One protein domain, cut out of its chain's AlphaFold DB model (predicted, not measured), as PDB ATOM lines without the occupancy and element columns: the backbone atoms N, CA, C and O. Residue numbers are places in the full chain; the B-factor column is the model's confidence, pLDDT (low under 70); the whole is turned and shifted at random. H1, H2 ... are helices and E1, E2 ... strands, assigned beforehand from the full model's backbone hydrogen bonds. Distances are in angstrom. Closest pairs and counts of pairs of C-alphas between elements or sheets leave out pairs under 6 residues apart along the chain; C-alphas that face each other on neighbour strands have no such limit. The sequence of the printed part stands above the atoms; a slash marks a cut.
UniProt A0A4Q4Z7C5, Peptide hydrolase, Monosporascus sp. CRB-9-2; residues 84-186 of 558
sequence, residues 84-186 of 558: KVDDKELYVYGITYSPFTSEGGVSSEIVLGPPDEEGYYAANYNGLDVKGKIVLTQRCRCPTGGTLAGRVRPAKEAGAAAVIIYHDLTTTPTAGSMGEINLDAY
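This is residues 84 to 186 of the 558 residues of the protein "Peptide hydrolase" of Monosporascus sp. CRB-9-2 (UniProt A0A4Q4Z7C5). Loops make most of this domain, round a small parallel sheet, E1 E2 E3, with H3 over one face and short H1, H2 and H4 around H3. The 103 printed residues run E1 H1 H2 E2 H3 E3 H4, mixed, with only 35 in named elements. It is compact, radius of gyration of the C-alphas 13.1 A, spanning 36 by 32 by 26 A.

E1, residues 110 to 112, begins at C-alpha (-30.194, -8.765, -69.182). H1 is 116 to 120, H2 122 to 125, E2 134 to 138 (13.4 A), H3 149 to 157 (12.2 A), E3 162 to 166 (13.3 A). H4, 183 to 186, ends at C-alpha (-27.907, -18.757, -84.128).

N 111 and O 134 of E1 and E2, and N 135 and O 162 of E2 and E3, are each 2.9 A apart, within hydrogen-bond range. E1, H1 H2, E2 and E2, H3, E3 are right-handed strand-helix-strand units, parallel neighbours joined through helices. H3, the hub, at a height of 9.2 A over the sheet, touches H1 (closest C-alphas Tyr 120 and Gly 150, 5.5 A), H2 (Ala 122 and Pro 154, 4.2 A) and H4 (Arg 153 and Tyr 186, 6.0 A). Within range are 0 of 1 O i to N i+4 and 2 of 2 O i to N i+3 pairs in H1, 2 of 5 and 2 of 6 in H3; H2 and H4 are too short for i+4.

The farthest C-alphas, Asp 87 and Thr 144, are 37.9 A apart. The printed part has no cut; E3 to H4 is a long link. pLDDT is under 70 at residues 96 to 97, 141 to 147 and 169 to 186.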
ATOM      1  N   LYS A  84     -38.267  -4.220 -74.560       89.31
ATOM      2  CA  LYS A  84     -38.544  -3.442 -73.354       89.31
ATOM      3  C   LYS A  84     -37.527  -3.793 -72.279       89.31
ATOM      4  O   LYS A  84     -37.123  -4.948 -72.161       89.31
ATOM      5  N   VAL A  85     -37.121  -2.781 -71.525       90.56
ATOM      6  CA  VAL A  85     -36.352  -2.921 -70.289       90.56
ATOM      7  C   VAL A  85     -37.210  -2.280 -69.214       90.56
ATOM      8  O   VAL A  85     -37.540  -1.098 -69.321       90.56
ATOM      9  N   ASP A  86     -37.651  -3.091 -68.256       89.06
ATOM     10  CA  ASP A  86     -38.797  -2.776 -67.400       89.06
ATOM     11  C   ASP A  86     -40.008  -2.350 -68.270       89.06
ATOM     12  O   ASP A  86     -40.210  -2.884 -69.365       89.06
ATOM     13  N   ASP A  87     -40.792  -1.357 -67.847       88.88
ATOM     14  CA  ASP A  87     -41.892  -0.800 -68.651       88.88
ATOM     15  C   ASP A  87     -41.425   0.069 -69.842       88.88
ATOM     16  O   ASP A  87     -42.242   0.536 -70.644       88.88
ATOM     17  N   LYS A  88     -40.115   0.319 -69.990       92.56
ATOM     18  CA  LYS A  88     -39.579   1.230 -71.010       92.56
ATOM     19  C   LYS A  88     -39.314   0.509 -72.328       92.56
ATOM     20  O   LYS A  88     -38.367  -0.260 -72.469       92.56
ATOM     21  N   GLU A  89     -40.106   0.852 -73.336       90.12
ATOM     22  CA  GLU A  89     -39.892   0.429 -74.720       90.12
ATOM     23  C   GLU A  89     -38.671   1.129 -75.340       90.12
ATOM     24  O   GLU A  89     -38.485   2.342 -75.199       90.12
ATOM     25  N   LEU A  90     -37.818   0.350 -76.009       85.19
ATOM     26  CA  LEU A  90     -36.575   0.798 -76.635       85.19
ATOM     27  C   LEU A  90     -36.572   0.439 -78.121       85.19
ATOM     28  O   LEU A  90     -37.014  -0.640 -78.515       85.19
ATOM     29  N   TYR A  91     -36.028   1.332 -78.951       82.50
ATOM     30  CA  TYR A  91     -35.895   1.066 -80.380       82.50
ATOM     31  C   TYR A  91     -34.902  -0.074 -80.643       82.50
ATOM     32  O   TYR A  91     -33.762  -0.047 -80.179       82.50
ATOM     33  N   VAL A  92     -35.344  -1.039 -81.444       83.06
ATOM     34  CA  VAL A  92     -34.584  -2.188 -81.942       83.06
ATOM     35  C   VAL A  92     -35.037  -2.504 -83.367       83.06
ATOM     36  O   VAL A  92     -36.117  -2.093 -83.790       83.06
ATOM     37  N   TYR A  93     -34.233  -3.273 -84.095       78.81
ATOM     38  CA  TYR A  93     -34.576  -3.804 -85.412       78.81
ATOM     39  C   TYR A  93     -34.181  -5.279 -85.514       78.81
ATOM     40  O   TYR A  93     -33.216  -5.722 -84.888       78.81
ATOM     41  N   GLY A  94     -34.919  -6.045 -86.319       74.25
ATOM     42  CA  GLY A  94     -34.573  -7.431 -86.626       74.25
ATOM     43  C   GLY A  94     -33.299  -7.508 -87.472       74.25
ATOM     44  O   GLY A  94     -33.203  -6.883 -88.527       74.25
ATOM     45  N   ILE A  95     -32.312  -8.291 -87.033       75.56
ATOM     46  CA  ILE A  95     -31.115  -8.564 -87.837       75.56
ATOM     47  C   ILE A  95     -31.490  -9.602 -88.902       75.56
ATOM     48  O   ILE A  95     -32.033 -10.657 -88.586       75.56
ATOM     49  N   THR A  96     -31.164  -9.346 -90.169       68.06
ATOM     50  CA  THR A  96     -31.454 -10.276 -91.268       68.06
ATOM     51  C   THR A  96     -30.822 -11.640 -90.981       68.06
ATOM     52  O   THR A  96     -29.609 -11.737 -90.782       68.06
ATOM     53  N   TYR A  97     -31.662 -12.681 -90.971       69.19
ATOM     54  CA  TYR A  97     -31.347 -14.068 -90.601       69.19
ATOM     55  C   TYR A  97     -31.132 -14.354 -89.100       69.19
ATOM     56  O   TYR A  97     -30.624 -15.426 -88.757       69.19
ATOM     57  N   SER A  98     -31.563 -13.468 -88.194       74.94
ATOM     58  CA  SER A  98     -31.814 -13.865 -86.802       74.94
ATOM     59  C   SER A  98     -32.981 -14.864 -86.721       74.94
ATOM     60  O   SER A  98     -33.866 -14.851 -87.582       74.94
ATOM     61  N   PRO A  99     -33.033 -15.728 -85.692       74.38
ATOM     62  CA  PRO A  99     -34.265 -16.436 -85.359       74.38
ATOM     63  C   PRO A  99     -35.366 -15.472 -84.892       74.38
ATOM     64  O   PRO A  99     -35.094 -14.333 -84.509       74.38
ATOM     65  N   PHE A 100     -36.601 -15.968 -84.899       75.19
ATOM     66  CA  PHE A 100     -37.772 -15.328 -84.302       75.19
ATOM     67  C   PHE A 100     -38.045 -15.902 -82.902       75.19
ATOM     68  O   PHE A 100     -37.686 -17.045 -82.608       75.19
ATOM     69  N   THR A 101     -38.682 -15.115 -82.036       78.31
ATOM     70  CA  THR A 101     -39.238 -15.582 -80.758       78.31
ATOM     71  C   THR A 101     -40.609 -16.228 -80.973       78.31
ATOM     72  O   THR A 101     -41.243 -16.046 -82.010       78.31
ATOM     73  N   SER A 102     -41.111 -16.968 -79.982       80.69
ATOM     74  CA  SER A 102     -42.541 -17.301 -79.922       80.69
ATOM     75  C   SER A 102     -43.412 -16.038 -79.848       80.69
ATOM     76  O   SER A 102     -42.934 -14.979 -79.450       80.69
ATOM     77  N   GLU A 103     -44.710 -16.166 -80.140       75.94
ATOM     78  CA  GLU A 103     -45.701 -15.075 -80.060       75.94
ATOM     79  C   GLU A 103     -45.726 -14.379 -78.680       75.94
ATOM     80  O   GLU A 103     -45.910 -13.169 -78.601       75.94
ATOM     81  N   GLY A 104     -45.429 -15.110 -77.596       75.50
ATOM     82  CA  GLY A 104     -45.248 -14.565 -76.241       75.50
ATOM     83  C   GLY A 104     -43.886 -13.906 -75.949       75.50
ATOM     84  O   GLY A 104     -43.607 -13.593 -74.797       75.50
ATOM     85  N   GLY A 105     -43.022 -13.723 -76.952       83.94
ATOM     86  CA  GLY A 105     -41.689 -13.132 -76.801       83.94
ATOM     87  C   GLY A 105     -40.668 -14.033 -76.092       83.94
ATOM     88  O   GLY A 105     -40.797 -15.258 -76.075       83.94
ATOM     89  N   VAL A 106     -39.630 -13.398 -75.537       86.44
ATOM     90  CA  VAL A 106     -38.663 -13.965 -74.578       86.44
ATOM     91  C   VAL A 106     -38.415 -12.897 -73.514       86.44
ATOM     92  O   VAL A 106     -37.937 -11.813 -73.841       86.44
ATOM     93  N   SER A 107     -38.704 -13.220 -72.254       92.06
ATOM     94  CA  SER A 107     -38.479 -12.340 -71.102       92.06
ATOM     95  C   SER A 107     -37.505 -13.012 -70.142       92.06
ATOM     96  O   SER A 107     -37.778 -14.105 -69.650       92.06
ATOM     97  N   SER A 108     -36.358 -12.381 -69.904       91.81
ATOM     98  CA  SER A 108     -35.323 -12.848 -68.978       91.81
ATOM     99  C   SER A 108     -34.427 -11.671 -68.581       91.81
ATOM    100  O   SER A 108     -34.465 -10.615 -69.215       91.81
ATOM    101  N   GLU A 109     -33.623 -11.853 -67.539       94.62
ATOM    102  CA  GLU A 109     -32.628 -10.881 -67.079       94.62
ATOM    103  C   GLU A 109     -31.641 -10.519 -68.206       94.62
ATOM    104  O   GLU A 109     -31.259 -11.370 -69.018       94.62
ATOM    105  N   ILE A 110     -31.215  -9.252 -68.250       94.00
ATOM    106  CA  ILE A 110     -30.194  -8.765 -69.182       94.00
ATOM    107  C   ILE A 110     -28.838  -8.762 -68.479       94.00
ATOM    108  O   ILE A 110     -28.679  -8.122 -67.442       94.00
ATOM    109  N   VAL A 111     -27.848  -9.417 -69.080       95.00
ATOM    110  CA  VAL A 111     -26.468  -9.477 -68.575       95.00
ATOM    111  C   VAL A 111     -25.469  -8.999 -69.617       95.00
ATOM    112  O   VAL A 111     -25.648  -9.197 -70.820       95.00
ATOM    113  N   LEU A 112     -24.391  -8.369 -69.154       94.38
ATOM    114  CA  LEU A 112     -23.318  -7.884 -70.013       94.38
ATOM    115  C   LEU A 112     -22.432  -9.060 -70.462       94.38
ATOM    116  O   LEU A 112     -21.881  -9.785 -69.634       94.38
ATOM    117  N   GLY A 113     -22.304  -9.258 -71.775       91.69
ATOM    118  CA  GLY A 113     -21.312 -10.165 -72.356       91.69
ATOM    119  C   GLY A 113     -19.897  -9.568 -72.326       91.69
ATOM    120  O   GLY A 113     -19.726  -8.415 -71.928       91.69
ATOM    121  N   PRO A 114     -18.869 -10.304 -72.786       91.38
ATOM    122  CA  PRO A 114     -17.504  -9.791 -72.817       91.38
ATOM    123  C   PRO A 114     -17.399  -8.499 -73.656       91.38
ATOM    124  O   PRO A 114     -18.049  -8.399 -74.708       91.38
ATOM    125  N   PRO A 115     -16.602  -7.510 -73.207       87.50
ATOM    126  CA  PRO A 115     -16.444  -6.228 -73.888       87.50
ATOM    127  C   PRO A 115     -15.655  -6.371 -75.194       87.50
ATOM    128  O   PRO A 115     -14.973  -7.371 -75.413       87.50
ATOM    129  N   ASP A 116     -15.734  -5.347 -76.049       82.88
ATOM    130  CA  ASP A 116     -14.857  -5.143 -77.213       82.88
ATOM    131  C   ASP A 116     -14.547  -6.427 -78.001       82.88
ATOM    132  O   ASP A 116     -15.458  -7.202 -78.282       82.88
ATOM    133  N   GLU A 117     -13.318  -6.672 -78.443       83.88
ATOM    134  CA  GLU A 117     -13.025  -7.825 -79.307       83.88
ATOM    135  C   GLU A 117     -13.174  -9.182 -78.580       83.88
ATOM    136  O   GLU A 117     -13.440 -10.193 -79.235       83.88
ATOM    137  N   GLU A 118     -13.162  -9.204 -77.242       86.25
ATOM    138  CA  GLU A 118     -13.309 -10.420 -76.427       86.25
ATOM    139  C   GLU A 118     -14.658 -11.125 -76.634       86.25
ATOM    140  O   GLU A 118     -14.726 -12.356 -76.591       86.25
ATOM    141  N   GLY A 119     -15.723 -10.374 -76.937       85.38
ATOM    142  CA  GLY A 119     -17.060 -10.911 -77.237       85.38
ATOM    143  C   GLY A 119     -17.169 -11.713 -78.546       85.38
ATOM    144  O   GLY A 119     -18.276 -12.065 -78.952       85.38
ATOM    145  N   TYR A 120     -16.057 -11.970 -79.247       84.19
ATOM    146  CA  TYR A 120     -15.993 -12.871 -80.406       84.19
ATOM    147  C   TYR A 120     -15.511 -14.294 -80.070       84.19
ATOM    148  O   TYR A 120     -15.624 -15.176 -80.924       84.19
ATOM    149  N   TYR A 121     -15.016 -14.549 -78.854       86.88
ATOM    150  CA  TYR A 121     -14.455 -15.848 -78.468       86.88
ATOM    151  C   TYR A 121     -15.335 -16.554 -77.428       86.88
ATOM    152  O   TYR A 121     -15.548 -16.045 -76.330       86.88
ATOM    153  N   ALA A 122     -15.813 -17.764 -77.740       87.69
ATOM    154  CA  ALA A 122     -16.679 -18.546 -76.844       87.69
ATOM    155  C   ALA A 122     -16.046 -18.815 -75.465       87.69
ATOM    156  O   ALA A 122     -16.738 -18.797 -74.452       87.69
ATOM    157  N   ALA A 123     -14.718 -18.976 -75.407       89.62
ATOM    158  CA  ALA A 123     -13.986 -19.180 -74.157       89.62
ATOM    159  C   ALA A 123     -14.129 -18.018 -73.153       89.62
ATOM    160  O   ALA A 123     -14.050 -18.252 -71.949       89.62
ATOM    161  N   ASN A 124     -14.395 -16.796 -73.622       91.94
ATOM    162  CA  ASN A 124     -14.535 -15.609 -72.772       91.94
ATOM    163  C   ASN A 124     -15.911 -15.505 -72.094       91.94
ATOM    164  O   ASN A 124     -16.110 -14.651 -71.236       91.94
ATOM    165  N   TYR A 125     -16.853 -16.381 -72.453       93.00
ATOM    166  CA  TYR A 125     -18.130 -16.529 -71.754       93.00
ATOM    167  C   TYR A 125     -18.053 -17.540 -70.594       93.00
ATOM    168  O   TYR A 125     -19.006 -17.668 -69.825       93.00
ATOM    169  N   ASN A 126     -16.928 -18.250 -70.428       91.38
ATOM    170  CA  ASN A 126     -16.733 -19.175 -69.311       91.38
ATOM    171  C   ASN A 126     -16.766 -18.420 -67.975       91.38
ATOM    172  O   ASN A 126     -15.987 -17.498 -67.752       91.38
ATOM    173  N   GLY A 127     -17.653 -18.840 -67.070       88.00
ATOM    174  CA  GLY A 127     -17.842 -18.191 -65.769       88.00
ATOM    175  C   GLY A 127     -18.757 -16.961 -65.787       88.00
ATOM    176  O   GLY A 127     -19.044 -16.431 -64.717       88.00
ATOM    177  N   LEU A 128     -19.264 -16.533 -66.952       93.12
ATOM    178  CA  LEU A 128     -20.329 -15.530 -67.023       93.12
ATOM    179  C   LEU A 128     -21.701 -16.201 -66.881       93.12
ATOM    180  O   LEU A 128     -21.999 -17.192 -67.551       93.12
ATOM    181  N   ASP A 129     -22.568 -15.630 -66.046       94.75
ATOM    182  CA  ASP A 129     -23.938 -16.110 -65.846       94.75
ATOM    183  C   ASP A 129     -24.863 -15.642 -66.984       94.75
ATOM    184  O   ASP A 129     -25.678 -14.739 -66.824       94.75
ATOM    185  N   VAL A 130     -24.681 -16.222 -68.176       94.69
ATOM    186  CA  VAL A 130     -25.429 -15.882 -69.406       94.69
ATOM    187  C   VAL A 130     -26.504 -16.904 -69.785       94.69
ATOM    188  O   VAL A 130     -27.296 -16.671 -70.701       94.69
ATOM    189  N   LYS A 131     -26.547 -18.054 -69.110       94.38
ATOM    190  CA  LYS A 131     -27.372 -19.197 -69.510       94.38
ATOM    191  C   LYS A 131     -28.860 -18.914 -69.282       94.38
ATOM    192  O   LYS A 131     -29.296 -18.715 -68.156       94.38
ATOM    193  N   GLY A 132     -29.653 -18.934 -70.353       91.12
ATOM    194  CA  GLY A 132     -31.078 -18.585 -70.320       91.12
ATOM    195  C   GLY A 132     -31.368 -17.080 -70.223       91.12
ATOM    196  O   GLY A 132     -32.534 -16.693 -70.143       91.12
ATOM    197  N   LYS A 133     -30.336 -16.228 -70.253       94.12
ATOM    198  CA  LYS A 133     -30.447 -14.767 -70.122       94.12
ATOM    199  C   LYS A 133     -30.344 -14.051 -71.470       94.12
ATOM    200  O   LYS A 133     -30.026 -14.664 -72.494       94.12
ATOM    201  N   ILE A 134     -30.631 -12.752 -71.473       93.88
ATOM    202  CA  ILE A 134     -30.454 -11.872 -72.631       93.88
ATOM    203  C   ILE A 134     -29.051 -11.259 -72.551       93.88
ATOM    204  O   ILE A 134     -28.759 -10.485 -71.645       93.88
ATOM    205  N   VAL A 135     -28.165 -11.592 -73.492       94.88
ATOM    206  CA  VAL A 135     -26.799 -11.042 -73.512       94.88
ATOM    207  C   VAL A 135     -26.779  -9.689 -74.213       94.88
ATOM    208  O   VAL A 135     -27.060  -9.602 -75.407       94.88
ATOM    209  N   LEU A 136     -26.377  -8.645 -73.496       93.69
ATOM    210  CA  LEU A 136     -26.059  -7.331 -74.045       93.69
ATOM    211  C   LEU A 136     -24.575  -7.286 -74.442       93.69
ATOM    212  O   LEU A 136     -23.707  -7.615 -73.636       93.69
ATOM    213  N   THR A 137     -24.253  -6.886 -75.673       89.19
ATOM    214  CA  THR A 137     -22.857  -6.802 -76.151       89.19
ATOM    215  C   THR A 137     -22.657  -5.669 -77.156       89.19
ATOM    216  O   THR A 137     -23.577  -5.285 -77.877       89.19
ATOM    217  N   GLN A 138     -21.448  -5.109 -77.211       85.12
ATOM    218  CA  GLN A 138     -21.128  -3.990 -78.094       85.12
ATOM    219  C   GLN A 138     -20.925  -4.450 -79.542       85.12
ATOM    220  O   GLN A 138     -20.305  -5.481 -79.804       85.12
ATOM    221  N   ARG A 139     -21.350  -3.645 -80.512       80.19
ATOM    222  CA  ARG A 139     -20.872  -3.713 -81.894       80.19
ATOM    223  C   ARG A 139     -19.453  -3.143 -81.962       80.19
ATOM    224  O   ARG A 139     -19.276  -1.940 -81.814       80.19
ATOM    225  N   CYS A 140     -18.468  -3.976 -82.276       71.56
ATOM    226  CA  CYS A 140     -17.152  -3.524 -82.737       71.56
ATOM    227  C   CYS A 140     -16.805  -4.192 -84.086       71.56
ATOM    228  O   CYS A 140     -17.699  -4.654 -84.804       71.56
ATOM    229  N   ARG A 141     -15.527  -4.188 -84.480       68.75
ATOM    230  CA  ARG A 141     -15.034  -4.867 -85.688       68.75
ATOM    231  C   ARG A 141     -14.580  -6.277 -85.303       68.75
ATOM    232  O   ARG A 141     -13.857  -6.427 -84.332       68.75
ATOM    233  N   CYS A 142     -14.967  -7.304 -86.061       64.81
ATOM    234  CA  CYS A 142     -14.481  -8.661 -85.799       64.81
ATOM    235  C   CYS A 142     -13.028  -8.828 -86.281       64.81
ATOM    236  O   CYS A 142     -12.791  -8.613 -87.477       64.81
ATOM    237  N   PRO A 143     -12.081  -9.279 -85.433       62.78
ATOM    238  CA  PRO A 143     -10.696  -9.537 -85.846       62.78
ATOM    239  C   PRO A 143     -10.573 -10.589 -86.955       62.78
ATOM    240  O   PRO A 143      -9.693 -10.501 -87.807       62.78
ATOM    241  N   THR A 144     -11.475 -11.575 -86.966       53.59
ATOM    242  CA  THR A 144     -11.467 -12.720 -87.893       53.59
ATOM    243  C   THR A 144     -12.432 -12.569 -89.076       53.59
ATOM    244  O   THR A 144     -12.541 -13.473 -89.903       53.59
ATOM    245  N   GLY A 145     -13.119 -11.427 -89.188       48.50
ATOM    246  CA  GLY A 145     -14.153 -11.189 -90.198       48.50
ATOM    247  C   GLY A 145     -15.561 -11.638 -89.779       48.50
ATOM    248  O   GLY A 145     -15.768 -12.342 -88.791       48.50
ATOM    249  N   GLY A 146     -16.562 -11.167 -90.526       55.81
ATOM    250  CA  GLY A 146     -17.958 -11.135 -90.076       55.81
ATOM    251  C   GLY A 146     -18.256  -9.915 -89.190       55.81
ATOM    252  O   GLY A 146     -17.363  -9.147 -88.843       55.81
ATOM    253  N   THR A 147     -19.531  -9.698 -88.858       65.50
ATOM    254  CA  THR A 147     -19.986  -8.514 -88.104       65.50
ATOM    255  C   THR A 147     -20.801  -8.913 -86.872       65.50
ATOM    256  O   THR A 147     -20.252  -9.021 -85.775       65.50
ATOM    257  N   LEU A 148     -22.099  -9.174 -87.052       77.50
ATOM    258  CA  LEU A 148     -23.071  -9.415 -85.980       77.50
ATOM    259  C   LEU A 148     -23.145 -10.904 -85.606       77.50
ATOM    260  O   LEU A 148     -23.120 -11.253 -84.428       77.50
ATOM    261  N   ALA A 149     -23.083 -11.804 -86.593       76.81
ATOM    262  CA  ALA A 149     -23.034 -13.255 -86.370       76.81
ATOM    263  C   ALA A 149     -21.796 -13.742 -85.591       76.81
ATOM    264  O   ALA A 149     -21.778 -14.870 -85.097       76.81
ATOM    265  N   GLY A 150     -20.748 -12.920 -85.481       79.31
ATOM    266  CA  GLY A 150     -19.616 -13.190 -84.595       79.31
ATOM    267  C   GLY A 150     -19.935 -12.974 -83.111       79.31
ATOM    268  O   GLY A 150     -19.320 -13.631 -82.288       79.31
ATOM    269  N   ARG A 151     -20.914 -12.122 -82.769       84.38
ATOM    270  CA  ARG A 151     -21.367 -11.888 -81.386       84.38
ATOM    271  C   ARG A 151     -22.380 -12.921 -80.911       84.38
ATOM    272  O   ARG A 151     -22.336 -13.375 -79.773       84.38
ATOM    273  N   VAL A 152     -23.303 -13.295 -81.796       86.69
ATOM    274  CA  VAL A 152     -24.419 -14.183 -81.442       86.69
ATOM    275  C   VAL A 152     -23.948 -15.615 -81.181       86.69
ATOM    276  O   VAL A 152     -24.439 -16.238 -80.247       86.69
ATOM    277  N   ARG A 153     -22.987 -16.133 -81.963       86.00
ATOM    278  CA  ARG A 153     -22.505 -17.522 -81.826       86.00
ATOM    279  C   ARG A 153     -21.885 -17.811 -80.444       86.00
ATOM    280  O   ARG A 153     -22.436 -18.679 -79.774       86.00
ATOM    281  N   PRO A 154     -20.870 -17.067 -79.951       88.69
ATOM    282  CA  PRO A 154     -20.316 -17.256 -78.605       88.69
ATOM    283  C   PRO A 154     -21.364 -17.195 -77.485       88.69
ATOM    284  O   PRO A 154     -21.434 -18.093 -76.651       88.69
ATOM    285  N   ALA A 155     -22.231 -16.176 -77.502       89.88
ATOM    286  CA  ALA A 155     -23.285 -16.016 -76.501       89.88
ATOM    287  C   ALA A 155     -24.289 -17.182 -76.522       89.88
ATOM    288  O   ALA A 155     -24.674 -17.697 -75.471       89.88
ATOM    289  N   LYS A 156     -24.690 -17.638 -77.716       88.12
ATOM    290  CA  LYS A 156     -25.585 -18.787 -77.889       88.12
ATOM    291  C   LYS A 156     -24.913 -20.100 -77.468       88.12
ATOM    292  O   LYS A 156     -25.558 -20.914 -76.815       88.12
ATOM    293  N   GLU A 157     -23.638 -20.307 -77.787       88.94
ATOM    294  CA  GLU A 157     -22.853 -21.474 -77.351       88.94
ATOM    295  C   GLU A 157     -22.738 -21.540 -75.817       88.94
ATOM    296  O   GLU A 157     -22.898 -22.613 -75.239       88.94
ATOM    297  N   ALA A 158     -22.601 -20.390 -75.149       91.06
ATOM    298  CA  ALA A 158     -22.672 -20.263 -73.690       91.06
ATOM    299  C   ALA A 158     -24.102 -20.375 -73.101       91.06
ATOM    300  O   ALA A 158     -24.289 -20.353 -71.885       91.06
ATOM    301  N   GLY A 159     -25.126 -20.536 -73.946       90.81
ATOM    302  CA  GLY A 159     -26.502 -20.814 -73.535       90.81
ATOM    303  C   GLY A 159     -27.425 -19.599 -73.404       90.81
ATOM    304  O   GLY A 159     -28.494 -19.749 -72.814       90.81
ATOM    305  N   ALA A 160     -27.067 -18.426 -73.936       92.94
ATOM    306  CA  ALA A 160     -27.949 -17.254 -73.953       92.94
ATOM    307  C   ALA A 160     -29.290 -17.541 -74.652       92.94
ATOM    308  O   ALA A 160     -29.333 -18.266 -75.650       92.94
ATOM    309  N   ALA A 161     -30.378 -16.959 -74.141       88.62
ATOM    310  CA  ALA A 161     -31.718 -17.071 -74.723       88.62
ATOM    311  C   ALA A 161     -31.945 -16.066 -75.866       88.62
ATOM    312  O   ALA A 161     -32.626 -16.381 -76.839       88.62
ATOM    313  N   ALA A 162     -31.348 -14.875 -75.762       90.31
ATOM    314  CA  ALA A 162     -31.338 -13.846 -76.800       90.31
ATOM    315  C   ALA A 162     -30.051 -13.005 -76.714       90.31
ATOM    316  O   ALA A 162     -29.325 -13.069 -75.720       90.31
ATOM    317  N   VAL A 163     -29.769 -12.208 -77.749       91.38
ATOM    318  CA  VAL A 163     -28.598 -11.319 -77.808       91.38
ATOM    319  C   VAL A 163     -29.019  -9.948 -78.333       91.38
ATOM    320  O   VAL A 163     -29.586  -9.852 -79.419       91.38
ATOM    321  N   ILE A 164     -28.709  -8.892 -77.580       91.81
ATOM    322  CA  ILE A 164     -28.913  -7.489 -77.955       91.81
ATOM    323  C   ILE A 164     -27.546  -6.876 -78.262       91.81
ATOM    324  O   ILE A 164     -26.642  -6.897 -77.425       91.81
ATOM    325  N   ILE A 165     -27.389  -6.327 -79.468       88.00
ATOM    326  CA  ILE A 165     -26.134  -5.713 -79.914       88.00
ATOM    327  C   ILE A 165     -26.302  -4.190 -79.942       88.00
ATOM    328  O   ILE A 165     -26.970  -3.659 -80.829       88.00
ATOM    329  N   TYR A 166     -25.688  -3.487 -78.987       86.88
ATOM    330  CA  TYR A 166     -25.696  -2.020 -78.939       86.88
ATOM    331  C   TYR A 166     -24.546  -1.416 -79.759       86.88
ATOM    332  O   TYR A 166     -23.615  -2.112 -80.161       86.88
ATOM    333  N   HIS A 167     -24.598  -0.114 -80.032       81.31
ATOM    334  CA  HIS A 167     -23.593   0.601 -80.824       81.31
ATOM    335  C   HIS A 167     -23.414   2.042 -80.331       81.31
ATOM    336  O   HIS A 167     -24.251   2.579 -79.613       81.31
ATOM    337  N   ASP A 168     -22.342   2.673 -80.796       77.25
ATOM    338  CA  ASP A 168     -21.949   4.066 -80.564       77.25
ATOM    339  C   ASP A 168     -22.316   5.016 -81.727       77.25
ATOM    340  O   ASP A 168     -22.153   6.229 -81.613       77.25
ATOM    341  N   LEU A 169     -22.817   4.478 -82.850       69.00
ATOM    342  CA  LEU A 169     -23.191   5.265 -84.033       69.00
ATOM    343  C   LEU A 169     -24.145   6.420 -83.692       69.00
ATOM    344  O   LEU A 169     -25.200   6.214 -83.094       69.00
ATOM    345  N   THR A 170     -23.816   7.615 -84.187       69.44
ATOM    346  CA  THR A 170     -24.617   8.846 -84.049       69.44
ATOM    347  C   THR A 170     -25.924   8.841 -84.848       69.44
ATOM    348  O   THR A 170     -26.764   9.721 -84.671       69.44
ATOM    349  N   THR A 171     -26.107   7.862 -85.732       62.50
ATOM    350  CA  THR A 171     -27.331   7.612 -86.498       62.50
ATOM    351  C   THR A 171     -27.982   6.333 -86.001       62.50
ATOM    352  O   THR A 171     -27.289   5.319 -85.924       62.50
ATOM    353  N   THR A 172     -29.296   6.341 -85.771       64.56
ATOM    354  CA  THR A 172     -30.084   5.124 -85.532       64.56
ATOM    355  C   THR A 172     -29.887   4.139 -86.693       64.56
ATOM    356  O   THR A 172     -30.333   4.429 -87.805       64.56
ATOM    357  N   PRO A 173     -29.216   2.992 -86.493       61.22
ATOM    358  CA  PRO A 173     -29.165   1.944 -87.491       61.22
ATOM    359  C   PRO A 173     -30.467   1.154 -87.421       61.22
ATOM    360  O   PRO A 173     -31.019   0.950 -86.342       61.22
ATOM    361  N   THR A 174     -30.948   0.705 -88.573       55.31
ATOM    362  CA  THR A 174     -32.248   0.028 -88.671       55.31
ATOM    363  C   THR A 174     -32.179  -1.294 -89.429       55.31
ATOM    364  O   THR A 174     -33.131  -2.059 -89.400       55.31
ATOM    365  N   ALA A 175     -31.050  -1.588 -90.077       57.69
ATOM    366  CA  ALA A 175     -30.753  -2.897 -90.636       57.69
ATOM    367  C   ALA A 175     -29.376  -3.390 -90.198       57.69
ATOM    368  O   ALA A 175     -28.447  -2.638 -89.889       57.69
ATOM    369  N   GLY A 176     -29.265  -4.708 -90.232       64.75
ATOM    370  CA  GLY A 176     -28.052  -5.480 -90.060       64.75
ATOM    371  C   GLY A 176     -28.289  -6.868 -90.638       64.75
ATOM    372  O   GLY A 176     -29.429  -7.256 -90.904       64.75
ATOM    373  N   SER A 177     -27.222  -7.633 -90.826       65.81
ATOM    374  CA  SER A 177     -27.309  -9.004 -91.323       65.81
ATOM    375  C   SER A 177     -26.346  -9.911 -90.572       65.81
ATOM    376  O   SER A 177     -25.252  -9.495 -90.179       65.81
ATOM    377  N   MET A 178     -26.743 -11.171 -90.409       69.69
ATOM    378  CA  MET A 178     -25.860 -12.256 -89.980       69.69
ATOM    379  C   MET A 178     -24.860 -12.659 -91.083       69.69
ATOM    380  O   MET A 178     -23.943 -13.441 -90.836       69.69
ATOM    381  N   GLY A 179     -25.009 -12.107 -92.292       64.31
ATOM    382  CA  GLY A 179     -24.197 -12.386 -93.475       64.31
ATOM    383  C   GLY A 179     -24.695 -13.623 -94.211       64.31
ATOM    384  O   GLY A 179     -25.145 -13.525 -95.347       64.31
ATOM    385  N   GLU A 180     -24.672 -14.773 -93.540       62.62
ATOM    386  CA  GLU A 180     -25.130 -16.053 -94.085       62.62
ATOM    387  C   GLU A 180     -26.120 -16.738 -93.132       62.62
ATOM    388  O   GLU A 180     -26.183 -16.438 -91.940       62.62
ATOM    389  N   ILE A 181     -26.930 -17.653 -93.663       59.97
ATOM    390  CA  ILE A 181     -27.995 -18.320 -92.906       59.97
ATOM    391  C   ILE A 181     -27.437 -19.546 -92.209       59.97
ATOM    392  O   ILE A 181     -27.112 -20.544 -92.852       59.97
ATOM    393  N   ASN A 182     -27.406 -19.503 -90.882       65.31
ATOM    394  CA  ASN A 182     -27.031 -20.647 -90.070       65.31
ATOM    395  C   ASN A 182     -27.890 -20.717 -88.800       65.31
ATOM    396  O   ASN A 182     -27.441 -20.412 -87.699       65.31
ATOM    397  N   LEU A 183     -29.157 -21.116 -88.966       61.56
ATOM    398  CA  LEU A 183     -30.114 -21.226 -87.857       61.56
ATOM    399  C   LEU A 183     -29.611 -22.169 -86.749       61.56
ATOM    400  O   LEU A 183     -29.734 -21.832 -85.578       61.56
ATOM    401  N   ASP A 184     -28.954 -23.282 -87.095       62.84
ATOM    402  CA  ASP A 184     -28.338 -24.185 -86.107       62.84
ATOM    403  C   ASP A 184     -27.153 -23.539 -85.349       62.84
ATOM    404  O   ASP A 184     -26.838 -23.968 -84.238       62.84
ATOM    405  N   ALA A 185     -26.541 -22.465 -85.864       59.97
ATOM    406  CA  ALA A 185     -25.535 -21.668 -85.152       59.97
ATOM    407  C   ALA A 185     -26.106 -20.444 -84.406       59.97
ATOM    408  O   ALA A 185     -25.428 -19.921 -83.525       59.97
ATOM    409  N   TYR A 186     -27.325 -19.984 -84.714       62.47
ATOM    410  CA  TYR A 186     -27.907 -18.757 -84.128       62.47
ATOM    411  C   TYR A 186     -29.101 -19.004 -83.194       62.47
ATOM    412  O   TYR A 186     -29.378 -18.172 -82.339       62.47
TER     413      TYR A 186